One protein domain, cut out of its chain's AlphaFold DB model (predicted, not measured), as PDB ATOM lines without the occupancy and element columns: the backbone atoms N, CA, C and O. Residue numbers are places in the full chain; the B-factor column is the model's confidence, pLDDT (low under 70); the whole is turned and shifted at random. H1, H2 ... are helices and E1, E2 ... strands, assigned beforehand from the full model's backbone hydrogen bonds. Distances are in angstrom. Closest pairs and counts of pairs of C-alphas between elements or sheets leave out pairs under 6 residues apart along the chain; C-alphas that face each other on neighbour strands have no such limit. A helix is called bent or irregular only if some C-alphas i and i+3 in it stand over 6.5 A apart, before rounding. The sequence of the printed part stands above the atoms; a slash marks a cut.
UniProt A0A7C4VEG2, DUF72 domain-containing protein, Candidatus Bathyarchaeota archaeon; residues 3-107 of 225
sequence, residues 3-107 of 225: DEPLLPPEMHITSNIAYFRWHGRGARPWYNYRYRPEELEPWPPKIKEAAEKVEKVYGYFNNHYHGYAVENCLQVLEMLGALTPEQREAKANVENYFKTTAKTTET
ATOM      1  N   ASP A   3      17.190 -46.608 -14.090       84.44
ATOM      2  CA  ASP A   3      18.172 -46.921 -15.139       84.44
ATOM      3  C   ASP A   3      19.570 -46.861 -14.531       84.44
ATOM      4  O   ASP A   3      20.042 -45.774 -14.185       84.44
ATOM      5  N   GLU A   4      20.210 -48.020 -14.391       78.62
ATOM      6  CA  GLU A   4      21.602 -48.139 -13.970       78.62
ATOM      7  C   GLU A   4      22.279 -49.360 -14.625       78.62
ATOM      8  O   GLU A   4      21.600 -50.321 -14.978       78.62
ATOM      9  N   PRO A   5      23.616 -49.367 -14.785       72.69
ATOM     10  CA  PRO A   5      24.346 -50.422 -15.497       72.69
ATOM     11  C   PRO A   5      24.176 -51.848 -14.958       72.69
ATOM     12  O   PRO A   5      24.487 -52.801 -15.666       72.69
ATOM     13  N   LEU A   6      23.781 -52.000 -13.693       72.56
ATOM     14  CA  LEU A   6      23.805 -53.283 -12.990       72.56
ATOM     15  C   LEU A   6      22.445 -53.985 -12.957       72.56
ATOM     16  O   LEU A   6      22.404 -55.166 -12.623       72.56
ATOM     17  N   LEU A   7      21.356 -53.286 -13.297       73.25
ATOM     18  CA  LEU A   7      19.993 -53.802 -13.183       73.25
ATOM     19  C   LEU A   7      19.153 -53.448 -14.419       73.25
ATOM     20  O   LEU A   7      19.259 -52.335 -14.940       73.25
ATOM     21  N   PRO A   8      18.281 -54.358 -14.888       77.19
ATOM     22  CA  PRO A   8      17.336 -54.032 -15.944       77.19
ATOM     23  C   PRO A   8      16.324 -52.974 -15.459       77.19
ATOM     24  O   PRO A   8      15.864 -53.030 -14.315       77.19
ATOM     25  N   PRO A   9      15.922 -52.017 -16.318       79.00
ATOM     26  CA  PRO A   9      14.950 -50.993 -15.953       79.00
ATOM     27  C   PRO A   9      13.524 -51.561 -15.967       79.00
ATOM     28  O   PRO A   9      12.785 -51.413 -16.947       79.00
ATOM     29  N   GLU A  10      13.144 -52.204 -14.863       83.56
ATOM     30  CA  GLU A  10      11.825 -52.809 -14.660       83.56
ATOM     31  C   GLU A  10      10.825 -51.868 -13.971       83.56
ATOM     32  O   GLU A  10      11.173 -51.054 -13.100       83.56
ATOM     33  N   MET A  11       9.553 -51.977 -14.371       81.31
ATOM     34  CA  MET A  11       8.455 -51.213 -13.782       81.31
ATOM     35  C   MET A  11       7.714 -52.058 -12.759       81.31
ATOM     36  O   MET A  11       7.079 -53.042 -13.115       81.31
ATOM     37  N   HIS A  12       7.726 -51.608 -11.509       85.56
ATOM     38  CA  HIS A  12       6.934 -52.183 -10.428       85.56
ATOM     39  C   HIS A  12       6.120 -51.055  -9.794       85.56
ATOM     40  O   HIS A  12       6.696 -50.049  -9.376       85.56
ATOM     41  N   ILE A  13       4.792 -51.194  -9.770       85.44
ATOM     42  CA  ILE A  13       3.879 -50.207  -9.175       85.44
ATOM     43  C   ILE A  13       3.409 -50.755  -7.836       85.44
ATOM     44  O   ILE A  13       2.699 -51.754  -7.776       85.44
ATOM     45  N   THR A  14       3.835 -50.102  -6.764       88.62
ATOM     46  CA  THR A  14       3.586 -50.529  -5.380       88.62
ATOM     47  C   THR A  14       2.851 -49.467  -4.559       88.62
ATOM     48  O   THR A  14       2.620 -49.659  -3.371       88.62
ATOM     49  N   SER A  15       2.508 -48.331  -5.176       91.38
ATOM     50  CA  SER A  15       1.944 -47.143  -4.531       91.38
ATOM     51  C   SER A  15       1.119 -46.319  -5.532       91.38
ATOM     52  O   SER A  15       1.149 -46.586  -6.733       91.38
ATOM     53  N   ASN A  16       0.424 -45.284  -5.050       91.25
ATOM     54  CA  ASN A  16      -0.253 -44.272  -5.869       91.25
ATOM     55  C   ASN A  16       0.715 -43.251  -6.500       91.25
ATOM     56  O   ASN A  16       0.265 -42.304  -7.144       91.25
ATOM     57  N   ILE A  17       2.028 -43.430  -6.333       94.06
ATOM     58  CA  ILE A  17       3.063 -42.650  -7.012       94.06
ATOM     59  C   ILE A  17       4.014 -43.565  -7.788       94.06
ATOM     60  O   ILE A  17       4.354 -44.657  -7.328       94.06
ATOM     61  N   ALA A  18       4.506 -43.095  -8.934       93.88
ATOM     62  CA  ALA A  18       5.599 -43.733  -9.668       93.88
ATOM     63  C   ALA A  18       6.859 -42.865  -9.621       93.88
ATOM     64  O   ALA A  18       6.800 -41.641  -9.731       93.88
ATOM     65  N   TYR A  19       8.014 -43.513  -9.484       93.50
ATOM     66  CA  TYR A  19       9.309 -42.846  -9.383       93.50
ATOM     67  C   TYR A  19      10.288 -43.410 -10.416       93.50
ATOM     68  O   TYR A  19      10.544 -44.618 -10.445       93.50
ATOM     69  N   PHE A  20      10.833 -42.531 -11.254       94.06
ATOM     70  CA  PHE A  20      11.820 -42.818 -12.289       94.06
ATOM     71  C   PHE A  20      13.132 -42.114 -11.962       94.06
ATOM     72  O   PHE A  20      13.148 -40.919 -11.653       94.06
ATOM     73  N   ARG A  21      14.247 -42.846 -12.053       93.38
ATOM     74  CA  ARG A  21      15.579 -42.280 -11.841       93.38
ATOM     75  C   ARG A  21      16.570 -42.764 -12.884       93.38
ATOM     76  O   ARG A  21      16.790 -43.964 -13.014       93.38
ATOM     77  N   TRP A  22      17.191 -41.819 -13.578       92.94
ATOM     78  CA  TRP A  22      18.183 -42.082 -14.618       92.94
ATOM     79  C   TRP A  22      19.580 -41.795 -14.090       92.94
ATOM     80  O   TRP A  22      19.927 -40.635 -13.872       92.94
ATOM     81  N   HIS A  23      20.384 -42.829 -13.850       89.12
ATOM     82  CA  HIS A  23      21.739 -42.643 -13.333       89.12
ATOM     83  C   HIS A  23      22.772 -42.392 -14.421       89.12
ATOM     84  O   HIS A  23      23.753 -41.711 -14.148       89.12
ATOM     85  N   GLY A  24      22.551 -42.893 -15.630       86.50
ATOM     86  CA  GLY A  24      23.555 -42.980 -16.680       86.50
ATOM     87  C   GLY A  24      24.103 -44.397 -16.825       86.50
ATOM     88  O   GLY A  24      23.938 -45.244 -15.950       86.50
ATOM     89  N   ARG A  25      24.782 -44.645 -17.945       83.81
ATOM     90  CA  ARG A  25      25.377 -45.945 -18.297       83.81
ATOM     91  C   ARG A  25      26.900 -45.876 -18.428       83.81
ATOM     92  O   ARG A  25      27.508 -46.629 -19.183       83.81
ATOM     93  N   GLY A  26      27.529 -44.930 -17.729       74.56
ATOM     94  CA  GLY A  26      28.979 -44.759 -17.755       74.56
ATOM     95  C   GLY A  26      29.713 -45.945 -17.119       74.56
ATOM     96  O   GLY A  26      29.149 -46.686 -16.316       74.56
ATOM     97  N   ALA A  27      31.002 -46.102 -17.432       69.19
ATOM     98  CA  ALA A  27      31.826 -47.149 -16.829       69.19
ATOM     99  C   ALA A  27      32.188 -46.816 -15.367       69.19
ATOM    100  O   ALA A  27      31.686 -47.443 -14.437       69.19
ATOM    101  N   ARG A  28      33.051 -45.811 -15.139       68.12
ATOM    102  CA  ARG A  28      33.411 -45.296 -13.803       68.12
ATOM    103  C   ARG A  28      33.813 -43.808 -13.875       68.12
ATOM    104  O   ARG A  28      34.833 -43.510 -14.493       68.12
ATOM    105  N   PRO A  29      33.085 -42.877 -13.224       68.19
ATOM    106  CA  PRO A  29      31.824 -43.090 -12.517       68.19
ATOM    107  C   PRO A  29      30.652 -43.301 -13.491       68.19
ATOM    108  O   PRO A  29      30.575 -42.649 -14.527       68.19
ATOM    109  N   TRP A  30      29.710 -44.169 -13.124       69.75
ATOM    110  CA  TRP A  30      28.508 -44.487 -13.910       69.75
ATOM    111  C   TRP A  30      27.604 -43.293 -14.264       69.75
ATOM    112  O   TRP A  30      26.988 -43.284 -15.328       69.75
ATOM    113  N   TYR A  31      27.600 -42.245 -13.432       75.88
ATOM    114  CA  TYR A  31      26.824 -41.019 -13.637       75.88
ATOM    115  C   TYR A  31      27.501 -39.995 -14.550       75.88
ATOM    116  O   TYR A  31      26.921 -38.950 -14.847       75.88
ATOM    117  N   ASN A  32      28.727 -40.269 -15.007       82.19
ATOM    118  CA  ASN A  32      29.331 -39.522 -16.101       82.19
ATOM    119  C   ASN A  32      28.843 -40.089 -17.433       82.19
ATOM    120  O   ASN A  32      29.533 -40.876 -18.081       82.19
ATOM    121  N   TYR A  33      27.615 -39.726 -17.793       84.12
ATOM    122  CA  TYR A  33      26.963 -40.228 -18.989       84.12
ATOM    123  C   TYR A  33      26.033 -39.177 -19.580       84.12
ATOM    124  O   TYR A  33      25.213 -38.602 -18.868       84.12
ATOM    125  N   ARG A  34      26.135 -38.955 -20.885       89.12
ATOM    126  CA  ARG A  34      25.192 -38.139 -21.643       89.12
ATOM    127  C   ARG A  34      24.340 -39.093 -22.461       89.12
ATOM    128  O   ARG A  34      24.869 -39.708 -23.385       89.12
ATOM    129  N   TYR A  35      23.066 -39.244 -22.100       89.56
ATOM    130  CA  TYR A  35      22.171 -40.108 -22.865       89.56
ATOM    131  C   TYR A  35      22.038 -39.583 -24.285       89.56
ATOM    132  O   TYR A  35      21.912 -38.370 -24.494       89.56
ATOM    133  N   ARG A  36      22.056 -40.499 -25.250       89.12
ATOM    134  CA  ARG A  36      21.705 -40.170 -26.628       89.12
ATOM    135  C   ARG A  36      20.181 -40.116 -26.786       89.12
ATOM    136  O   ARG A  36      19.487 -40.796 -26.026       89.12
ATOM    137  N   PRO A  37      19.648 -39.361 -27.762       89.69
ATOM    138  CA  PRO A  37      18.209 -39.313 -28.013       89.69
ATOM    139  C   PRO A  37      17.581 -40.705 -28.150       89.69
ATOM    140  O   PRO A  37      16.557 -40.972 -27.528       89.69
ATOM    141  N   GLU A  38      18.254 -41.630 -28.836       90.56
ATOM    142  CA  GLU A  38      17.762 -42.992 -29.084       90.56
ATOM    143  C   GLU A  38      17.672 -43.825 -27.792       90.56
ATOM    144  O   GLU A  38      16.863 -44.742 -27.672       90.56
ATOM    145  N   GLU A  39      18.487 -43.504 -26.784       90.69
ATOM    146  CA  GLU A  39      18.419 -44.144 -25.466       90.69
ATOM    147  C   GLU A  39      17.296 -43.574 -24.593       90.69
ATOM    148  O   GLU A  39      16.885 -44.219 -23.622       90.69
ATOM    149  N   LEU A  40      16.820 -42.368 -24.921       94.44
ATOM    150  CA  LEU A  40      15.729 -41.680 -24.235       94.44
ATOM    151  C   LEU A  40      14.354 -42.031 -24.825       94.44
ATOM    152  O   LEU A  40      13.374 -42.078 -24.084       94.44
ATOM    153  N   GLU A  41      14.278 -42.354 -26.116       93.38
ATOM    154  CA  GLU A  41      13.042 -42.728 -26.827       93.38
ATOM    155  C   GLU A  41      12.183 -43.818 -26.152       93.38
ATOM    156  O   GLU A  41      10.954 -43.702 -26.180       93.38
ATOM    157  N   PRO A  42      12.746 -44.852 -25.491       92.75
ATOM    158  CA  PRO A  42      11.936 -45.876 -24.832       92.75
ATOM    159  C   PRO A  42      11.245 -45.411 -23.540       92.75
ATOM    160  O   PRO A  42      10.419 -46.145 -22.993       92.75
ATOM    161  N   TRP A  43      11.593 -44.240 -22.996       94.31
ATOM    162  CA  TRP A  43      11.117 -43.783 -21.686       94.31
ATOM    163  C   TRP A  43       9.758 -43.081 -21.702       94.31
ATOM    164  O   TRP A  43       8.944 -43.417 -20.838       94.31
ATOM    165  N   PRO A  44       9.449 -42.163 -22.639       94.56
ATOM    166  CA  PRO A  44       8.135 -41.531 -22.709       94.56
ATOM    167  C   PRO A  44       6.957 -42.521 -22.693       94.56
ATOM    168  O   PRO A  44       6.022 -42.278 -21.927       94.56
ATOM    169  N   PRO A  45       6.978 -43.655 -23.428       94.31
ATOM    170  CA  PRO A  45       5.913 -44.655 -23.338       94.31
ATOM    171  C   PRO A  45       5.767 -45.257 -21.932       94.31
ATOM    172  O   PRO A  45       4.658 -45.322 -21.412       94.31
ATOM    173  N   LYS A  46       6.880 -45.619 -21.276       93.50
ATOM    174  CA  LYS A  46       6.879 -46.178 -19.909       93.50
ATOM    175  C   LYS A  46       6.348 -45.185 -18.872       93.50
ATOM    176  O   LYS A  46       5.644 -45.564 -17.943       93.50
ATOM    177  N   ILE A  47       6.692 -43.907 -19.028       94.69
ATOM    178  CA  ILE A  47       6.219 -42.827 -18.152       94.69
ATOM    179  C   ILE A  47       4.709 -42.640 -18.316       94.69
ATOM    180  O   ILE A  47       4.009 -42.517 -17.313       94.69
ATOM    181  N   LYS A  48       4.204 -42.650 -19.557       94.25
ATOM    182  CA  LYS A  48       2.763 -42.558 -19.843       94.25
ATOM    183  C   LYS A  48       2.000 -43.749 -19.264       94.25
ATOM    184  O   LYS A  48       1.016 -43.540 -18.567       94.25
ATOM    185  N   GLU A  49       2.508 -44.966 -19.451       93.75
ATOM    186  CA  GLU A  49       1.910 -46.178 -18.875       93.75
ATOM    187  C   GLU A  49       1.843 -46.115 -17.339       93.75
ATOM    188  O   GLU A  49       0.844 -46.497 -16.732       93.75
ATOM    189  N   ALA A  50       2.897 -45.613 -16.688       93.31
ATOM    190  CA  ALA A  50       2.880 -45.407 -15.246       93.31
ATOM    191  C   ALA A  50       1.847 -44.349 -14.839       93.31
ATOM    192  O   ALA A  50       1.110 -44.573 -13.884       93.31
ATOM    193  N   ALA A  51       1.771 -43.230 -15.569       93.50
ATOM    194  CA  ALA A  51       0.854 -42.123 -15.292       93.50
ATOM    195  C   ALA A  51      -0.630 -42.513 -15.391       93.50
ATOM    196  O   ALA A  51      -1.456 -41.904 -14.723       93.50
ATOM    197  N   GLU A  52      -0.976 -43.539 -16.171       94.69
ATOM    198  CA  GLU A  52      -2.341 -44.088 -16.222       94.69
ATOM    199  C   GLU A  52      -2.722 -44.871 -14.955       94.69
ATOM    200  O   GLU A  52      -3.901 -45.040 -14.653       94.69
ATOM    201  N   LYS A  53      -1.727 -45.372 -14.216       93.56
ATOM    202  CA  LYS A  53      -1.905 -46.310 -13.096       93.56
ATOM    203  C   LYS A  53      -1.693 -45.667 -11.724       93.56
ATOM    204  O   LYS A  53      -1.967 -46.304 -10.710       93.56
ATOM    205  N   VAL A  54      -1.175 -44.441 -11.678       95.19
ATOM    206  CA  VAL A  54      -0.804 -43.737 -10.442       95.19
ATOM    207  C   VAL A  54      -1.283 -42.289 -10.481       95.19
ATOM    208  O   VAL A  54      -1.461 -41.709 -11.543       95.19
ATOM    209  N   GLU A  55      -1.438 -41.672  -9.314       94.81
ATOM    210  CA  GLU A  55      -1.850 -40.272  -9.192       94.81
ATOM    211  C   GLU A  55      -0.740 -39.307  -9.633       94.81
ATOM    212  O   GLU A  55      -1.006 -38.240 -10.189       94.81
ATOM    213  N   LYS A  56       0.526 -39.666  -9.379       95.00
ATOM    214  CA  LYS A  56       1.665 -38.785  -9.650       95.00
ATOM    215  C   LYS A  56       2.916 -39.530 -10.083       95.00
ATOM    216  O   LYS A  56       3.317 -40.513  -9.462       95.00
ATOM    217  N   VAL A  57       3.579 -39.005 -11.110       95.19
ATOM    218  CA  VAL A  57       4.862 -39.517 -11.596       95.19
ATOM    219  C   VAL A  57       5.969 -38.514 -11.304       95.19
ATOM    220  O   VAL A  57       5.851 -37.328 -11.605       95.19
ATOM    221  N   TYR A  58       7.065 -39.008 -10.741       94.88
ATOM    222  CA  TYR A  58       8.282 -38.251 -10.493       94.88
ATOM    223  C   TYR A  58       9.426 -38.805 -11.340       94.88
ATOM    224  O   TYR A  58       9.639 -40.015 -11.370       94.88
ATOM    225  N   GLY A  59      10.181 -37.924 -11.997       94.62
ATOM    226  CA  GLY A  59      11.334 -38.286 -12.818       94.62
ATOM    227  C   GLY A  59      12.565 -37.461 -12.456       94.62
ATOM    228  O   GLY A  59      12.496 -36.235 -12.447       94.62
ATOM    229  N   TYR A  60      13.690 -38.125 -12.176       94.69
ATOM    230  CA  TYR A  60      14.941 -37.474 -11.785       94.69
ATOM    231  C   TYR A  60      16.131 -37.969 -12.608       94.69
ATOM    232  O   TYR A  60      16.490 -39.147 -12.567       94.69
ATOM    233  N   PHE A  61      16.795 -37.048 -13.304       94.44
ATOM    234  CA  PHE A  61      18.082 -37.298 -13.949       94.44
ATOM    235  C   PHE A  61      19.223 -37.079 -12.954       94.44
ATOM    236  O   PHE A  61      19.369 -36.004 -12.378       94.44
ATOM    237  N   ASN A  62      20.033 -38.113 -12.742       91.00
ATOM    238  CA  ASN A  62      21.152 -38.138 -11.798       91.00
ATOM    239  C   ASN A  62      22.519 -38.275 -12.498       91.00
ATOM    240  O   ASN A  62      23.545 -38.413 -11.838       91.00
ATOM    241  N   ASN A  63      22.557 -38.181 -13.826       86.44
ATOM    242  CA  ASN A  63      23.762 -38.153 -14.656       86.44
ATOM    243  C   ASN A  63      24.366 -36.733 -14.744       86.44
ATOM    244  O   ASN A  63      24.649 -36.198 -15.812       86.44
ATOM    245  N   HIS A  64      24.507 -36.063 -13.602       79.88
ATOM    246  CA  HIS A  64      24.771 -34.620 -13.527       79.88
ATOM    247  C   HIS A  64      26.231 -34.217 -13.803       79.88
ATOM    248  O   HIS A  64      26.570 -33.032 -13.735       79.88
ATOM    249  N   TYR A  65      27.128 -35.168 -14.078       72.12
ATOM    250  CA  TYR A  65      28.505 -34.836 -14.439       72.12
ATOM    251  C   TYR A  65      28.507 -33.997 -15.727       72.12
ATOM    252  O   TYR A  65      27.708 -34.250 -16.623       72.12
ATOM    253  N   HIS A  66      29.334 -32.949 -15.794       77.06
ATOM    254  CA  HIS A  66      29.321 -31.952 -16.882       77.06
ATOM    255  C   HIS A  66      27.959 -31.274 -17.169       77.06
ATOM    256  O   HIS A  66      27.846 -30.559 -18.160       77.06
ATOM    257  N   GLY A  67      26.939 -31.449 -16.319       83.25
ATOM    258  CA  GLY A  67      25.613 -30.856 -16.510       83.25
ATOM    259  C   GLY A  67      24.681 -31.608 -17.472       83.25
ATOM    260  O   GLY A  67      23.645 -31.057 -17.839       83.25
ATOM    261  N   TYR A  68      24.987 -32.854 -17.863       87.94
ATOM    262  CA  TYR A  68      24.173 -33.606 -18.839       87.94
ATOM    263  C   TYR A  68      22.724 -33.849 -18.397       87.94
ATOM    264  O   TYR A  68      21.818 -33.864 -19.229       87.94
ATOM    265  N   ALA A  69      22.491 -33.983 -17.089       92.56
ATOM    266  CA  ALA A  69      21.158 -34.184 -16.526       92.56
ATOM    267  C   ALA A  69      20.141 -33.116 -16.968       92.56
ATOM    268  O   ALA A  69      18.976 -33.441 -17.184       92.56
ATOM    269  N   VAL A  70      20.571 -31.858 -17.131       93.88
ATOM    270  CA  VAL A  70      19.686 -30.761 -17.551       93.88
ATOM    271  C   VAL A  70      19.234 -30.965 -18.994       93.88
ATOM    272  O   VAL A  70      18.040 -30.917 -19.275       93.88
ATOM    273  N   GLU A  71      20.173 -31.248 -19.895       94.56
ATOM    274  CA  GLU A  71      19.869 -31.494 -21.304       94.56
ATOM    275  C   GLU A  71      18.938 -32.695 -21.478       94.56
ATOM    276  O   GLU A  71      17.903 -32.585 -22.133       94.56
ATOM    277  N   ASN A  72      19.275 -33.830 -20.859       95.75
ATOM    278  CA  ASN A  72      18.489 -35.050 -21.012       95.75
ATOM    279  C   ASN A  72      17.090 -34.923 -20.383       95.75
ATOM    280  O   ASN A  72      16.123 -35.440 -20.941       95.75
ATOM    281  N   CYS A  73      16.953 -34.172 -19.283       96.19
ATOM    282  CA  CYS A  73      15.649 -33.842 -18.708       96.19
ATOM    283  C   CYS A  73      14.780 -33.050 -19.694       96.19
ATOM    284  O   CYS A  73      13.631 -33.415 -19.945       96.19
ATOM    285  N   LEU A  74      15.344 -32.007 -20.311       96.94
ATOM    286  CA  LEU A  74      14.637 -31.186 -21.295       96.94
ATOM    287  C   LEU A  74      14.268 -31.988 -22.553       96.94
ATOM    288  O   LEU A  74      13.184 -31.803 -23.096       96.94
ATOM    289  N   GLN A  75      15.119 -32.919 -22.989       96.38
ATOM    290  CA  GLN A  75      14.809 -33.833 -24.094       96.38
ATOM    291  C   GLN A  75      13.617 -34.744 -23.774       96.38
ATOM    292  O   GLN A  75      12.705 -34.857 -24.589       96.38
ATOM    293  N   VAL A  76      13.565 -35.354 -22.585       96.56
ATOM    294  CA  VAL A  76      12.419 -36.201 -22.210       96.56
ATOM    295  C   VAL A  76      11.140 -35.381 -22.039       96.56
ATOM    296  O   VAL A  76      10.080 -35.828 -22.474       96.56
ATOM    297  N   LEU A  77      11.215 -34.172 -21.475       96.19
ATOM    298  CA  LEU A  77      10.063 -33.263 -21.409       96.19
ATOM    299  C   LEU A  77       9.536 -32.906 -22.805       96.19
ATOM    300  O   LEU A  77       8.323 -32.880 -23.011       96.19
ATOM    301  N   GLU A  78      10.428 -32.682 -23.770       96.44
ATOM    302  CA  GLU A  78      10.061 -32.456 -25.170       96.44
ATOM    303  C   GLU A  78       9.363 -33.675 -25.781       96.44
ATOM    304  O   GLU A  78       8.275 -33.536 -26.336       96.44
ATOM    305  N   MET A  79       9.929 -34.874 -25.607       96.12
ATOM    306  CA  MET A  79       9.339 -36.128 -26.093       96.12
ATOM    307  C   MET A  79       7.977 -36.439 -25.448       96.12
ATOM    308  O   MET A  79       7.122 -37.088 -26.054       96.12
ATOM    309  N   LEU A  80       7.756 -35.978 -24.213       95.12
ATOM    310  CA  LEU A  80       6.470 -36.072 -23.520       95.12
ATOM    311  C   LEU A  80       5.458 -35.009 -23.976       95.12
ATOM    312  O   LEU A  80       4.283 -35.126 -23.635       95.12
ATOM    313  N   GLY A  81       5.884 -33.993 -24.733       95.00
ATOM    314  CA  GLY A  81       5.053 -32.838 -25.084       95.00
ATOM    315  C   GLY A  81       4.796 -31.889 -23.907       95.00
ATOM    316  O   GLY A  81       3.857 -31.100 -23.955       95.00
ATOM    317  N   ALA A  82       5.610 -31.965 -22.851       93.94
ATOM    318  CA  ALA A  82       5.455 -31.214 -21.601       93.94
ATOM    319  C   ALA A  82       6.434 -30.029 -21.469       93.94
ATOM    320  O   ALA A  82       6.517 -29.407 -20.411       93.94
ATOM    321  N   LEU A  83       7.201 -29.731 -22.521       95.62
ATOM    322  CA  LEU A  83       8.221 -28.684 -22.516       95.62
ATOM    323  C   LEU A  83       7.598 -27.282 -22.610       95.62
ATOM    324  O   LEU A  83       6.899 -26.975 -23.581       95.62
ATOM    325  N   THR A  84       7.899 -26.407 -21.649       96.56
ATOM    326  CA  THR A  84       7.461 -25.000 -21.696       96.56
ATOM    327  C   THR A  84       8.296 -24.171 -22.687       96.56
ATOM    328  O   THR A  84       9.394 -24.590 -23.078       96.56
ATOM    329  N   PRO A  85       7.827 -22.982 -23.116       96.00
ATOM    330  CA  PRO A  85       8.618 -22.078 -23.955       96.00
ATOM    331  C   PRO A  85       9.982 -21.710 -23.349       96.00
ATOM    332  O   PRO A  85      10.991 -21.764 -24.048       96.00
ATOM    333  N   GLU A  86      10.035 -21.424 -22.048       95.81
ATOM    334  CA  GLU A  86      11.271 -21.081 -21.328       95.81
ATOM    335  C   GLU A  86      12.234 -22.276 -21.284       95.81
ATOM    336  O   GLU A  86      13.441 -22.143 -21.480       95.81
ATOM    337  N   GLN A  87      11.697 -23.480 -21.077       96.56
ATOM    338  CA  GLN A  87      12.475 -24.716 -21.093       96.56
ATOM    339  C   GLN A  87      13.017 -25.041 -22.492       96.56
ATOM    340  O   GLN A  87      14.123 -25.571 -22.614       96.56
ATOM    341  N   ARG A  88      12.283 -24.691 -23.555       96.00
ATOM    342  CA  ARG A  88      12.754 -24.819 -24.941       96.00
ATOM    343  C   ARG A  88      13.954 -23.919 -25.215       96.00
ATOM    344  O   ARG A  88      14.922 -24.369 -25.826       96.00
ATOM    345  N   GLU A  89      13.918 -22.679 -24.738       95.44
ATOM    346  CA  GLU A  89      15.058 -21.765 -24.834       95.44
ATOM    347  C   GLU A  89      16.261 -22.292 -24.037       95.44
ATOM    348  O   GLU A  89      17.374 -22.378 -24.561       95.44
ATOM    349  N   ALA A  90      16.032 -22.743 -22.798       93.94
ATOM    350  CA  ALA A  90      17.072 -23.355 -21.976       93.94
ATOM    351  C   ALA A  90      17.717 -24.569 -22.670       93.94
ATOM    352  O   ALA A  90      18.942 -24.702 -22.666       93.94
ATOM    353  N   LYS A  91      16.914 -25.418 -23.323       94.81
ATOM    354  CA  LYS A  91      17.395 -26.574 -24.091       94.81
ATOM    355  C   LYS A  91      18.316 -26.138 -25.228       94.81
ATOM    356  O   LYS A  91      19.427 -26.649 -25.332       94.81
ATOM    357  N   ALA A  92      17.896 -25.154 -26.024       93.38
ATOM    358  CA  ALA A  92      18.704 -24.624 -27.122       93.38
ATOM    359  C   ALA A  92      20.050 -24.058 -26.630       93.38
ATOM    360  O   ALA A  92      21.094 -24.316 -27.233       93.38
ATOM    361  N   ASN A  93      20.046 -23.345 -25.502       93.19
ATOM    362  CA  ASN A  93      21.258 -22.794 -24.892       93.19
ATOM    363  C   ASN A  93      22.231 -23.895 -24.444       93.19
ATOM    364  O   ASN A  93      23.428 -23.825 -24.737       93.19
ATOM    365  N   VAL A  94      21.722 -24.935 -23.780       91.19
ATOM    366  CA  VAL A  94      22.528 -26.073 -23.315       91.19
ATOM    367  C   VAL A  94      23.093 -26.879 -24.492       91.19
ATOM    368  O   VAL A  94      24.285 -27.189 -24.512       91.19
ATOM    369  N   GLU A  95      22.286 -27.157 -25.517       88.44
ATOM    370  CA  GLU A  95      22.742 -27.864 -26.721       88.44
ATOM    371  C   GLU A  95      23.840 -27.077 -27.459       88.44
ATOM    372  O   GLU A  95      24.844 -27.652 -27.894       88.44
ATOM    373  N   ASN A  96      23.690 -25.754 -27.575       90.00
ATOM    374  CA  ASN A  96      24.696 -24.880 -28.183       90.00
ATOM    375  C   ASN A  96      26.003 -24.852 -27.382       90.00
ATOM    376  O   ASN A  96      27.088 -24.903 -27.972       90.00
ATOM    377  N   TYR A  97      25.927 -24.831 -26.049       86.56
ATOM    378  CA  TYR A  97      27.101 -24.933 -25.182       86.56
ATOM    379  C   TYR A  97      27.886 -26.229 -25.440       86.56
ATOM    380  O   TYR A  97      29.106 -26.204 -25.629       86.56
ATOM    381  N   PHE A  98      27.199 -27.371 -25.536       82.06
ATOM    382  CA  PHE A  98      27.874 -28.638 -25.822       82.06
ATOM    383  C   PHE A  98      28.429 -28.713 -27.251       82.06
ATOM    384  O   PHE A  98      29.535 -29.222 -27.437       82.06
ATOM    385  N   LYS A  99      27.725 -28.171 -28.254       80.19
ATOM    386  CA  LYS A  99      28.213 -28.106 -29.647       80.19
ATOM    387  C   LYS A  99      29.483 -27.257 -29.775       80.19
ATOM    388  O   LYS A  99      30.439 -27.673 -30.428       80.19
ATOM    389  N   THR A 100      29.520 -26.085 -29.145       73.50
ATOM    390  CA  THR A 100      30.688 -25.183 -29.176       73.50
ATOM    391  C   THR A 100      31.890 -25.776 -28.437       73.50
ATOM    392  O   THR A 100      33.010 -25.775 -28.957       73.50
ATOM    393  N   THR A 101      31.658 -26.371 -27.267       63.12
ATOM    394  CA  THR A 101      32.706 -27.017 -26.464       63.12
ATOM    395  C   THR A 101      33.321 -28.226 -27.183       63.12
ATOM    396  O   THR A 101      34.548 -28.348 -27.223       63.12
ATOM    397  N   ALA A 102      32.501 -29.071 -27.825       57.84
ATOM    398  CA  ALA A 102      32.974 -30.206 -28.626       57.84
ATOM    399  C   ALA A 102      33.822 -29.753 -29.830       57.84
ATOM    400  O   ALA A 102      34.905 -30.280 -30.078       57.84
ATOM    401  N   LYS A 103      33.402 -28.685 -30.521       45.91
ATOM    402  CA  LYS A 103      34.140 -28.137 -31.671       45.91
ATOM    403  C   LYS A 103      35.521 -27.592 -31.287       45.91
ATOM    404  O   LYS A 103      36.482 -27.746 -32.034       45.91
ATOM    405  N   THR A 104      35.645 -27.030 -30.084       40.19
ATOM    406  CA  THR A 104      36.927 -26.524 -29.553       40.19
ATOM    407  C   THR A 104      37.882 -27.665 -29.170       40.19
ATOM    408  O   THR A 104      39.093 -27.468 -29.091       40.19
ATOM    409  N   THR A 105      37.358 -28.877 -28.950       44.53
ATOM    410  CA  THR A 105      38.174 -30.064 -28.658       44.53
ATOM    411  C   THR A 105      38.668 -30.775 -29.922       44.53
ATOM    412  O   THR A 105      39.743 -31.366 -29.879       44.53
ATOM    413  N   GLU A 106      37.937 -30.684 -31.039       38.66
ATOM    414  CA  GLU A 106      38.249 -31.411 -32.282       38.66
ATOM    415  C   GLU A 106      39.110 -30.638 -33.289       38.66
ATOM    416  O   GLU A 106      39.742 -31.250 -34.143       38.66
ATOM    417  N   THR A 107      39.196 -29.308 -33.204       36.62
ATOM    418  CA  THR A 107      40.005 -28.516 -34.152       36.62
ATOM    419  C   THR A 107      41.057 -27.687 -33.433       36.62
ATOM    420  O   THR A 107      40.916 -26.484 -33.235       36.62
TER     421      THR A 107
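What this domain is: This is residues 3 to 107 of the 225 residues of the protein "DUF72 domain-containing protein" of Candidatus Bathyarchaeota archaeon (UniProt A0A7C4VEG2). A two-stranded sheet, E1 and E2, has H2 packed over it and H3 packed at the end of E2; long H4 packs on H3, and residues 99 to 107 stick out. The printed part has 105 residues, with four named helices and two named strands in the order E1, H1, H2, E2, H3, H4; of the 64 residues in named elements helices hold 52, the class mostly helix; the whole is compact, radius of gyration of the C-alphas 14.9 A, and flat, 51 by 35 by 19 A.

How they stand to each other: Start at E1, residues 17 to 22, parallel to E2, residues 56 to 61; N 18 and O 56, 2.9 A apart, are within hydrogen-bond range. H1, residues 37 to 40, and H2, residues 43 to 53, complete a strand-helix-strand unit, parallel strands with helices between, its crossover right-handed. The closest C-alphas of H2 and E2, Ala 51 and Val 57, are 6.0 A apart. The hub is H3, residues 65 to 79, irregular, with C-alphas 66 and 69 8.5 A apart. Its residues 72 to 76 touch H1, closest C-alphas Leu 40 and Val 76, 6.7 A. H2 and H3 only just touch, only at their ends, with 3 pairs of C-alphas within 8 A, the closest Pro 44 and Met 79, 6.5 A. With residues 70 to 75 H3 touches H4, residues 85 to 106, opposite ways at a steep tilt of 45 degrees, closest C-alphas Leu 74 and Lys 91, 6.1 A. Every O i to N i+4 pair is within hydrogen-bond range in H4, 6 of 7 in H2, 8 of 11 in H3; H1 is too short for one.

Where its parts are: Find C-alpha 17 at (3.063, -42.650, -7.012), where E1 begins. H3 spans 22.5 A; H4 runs 32.2 A to C-alpha 106 at (38.249, -31.411, -32.282).

The domain as a whole: The farthest C-alphas, Ser 15 and Thr 107, are 51.7 A apart. The printed part has no cut; the link E1 to H1 is long. pLDDT is under 70 at residues 27 to 30 and 101 to 107.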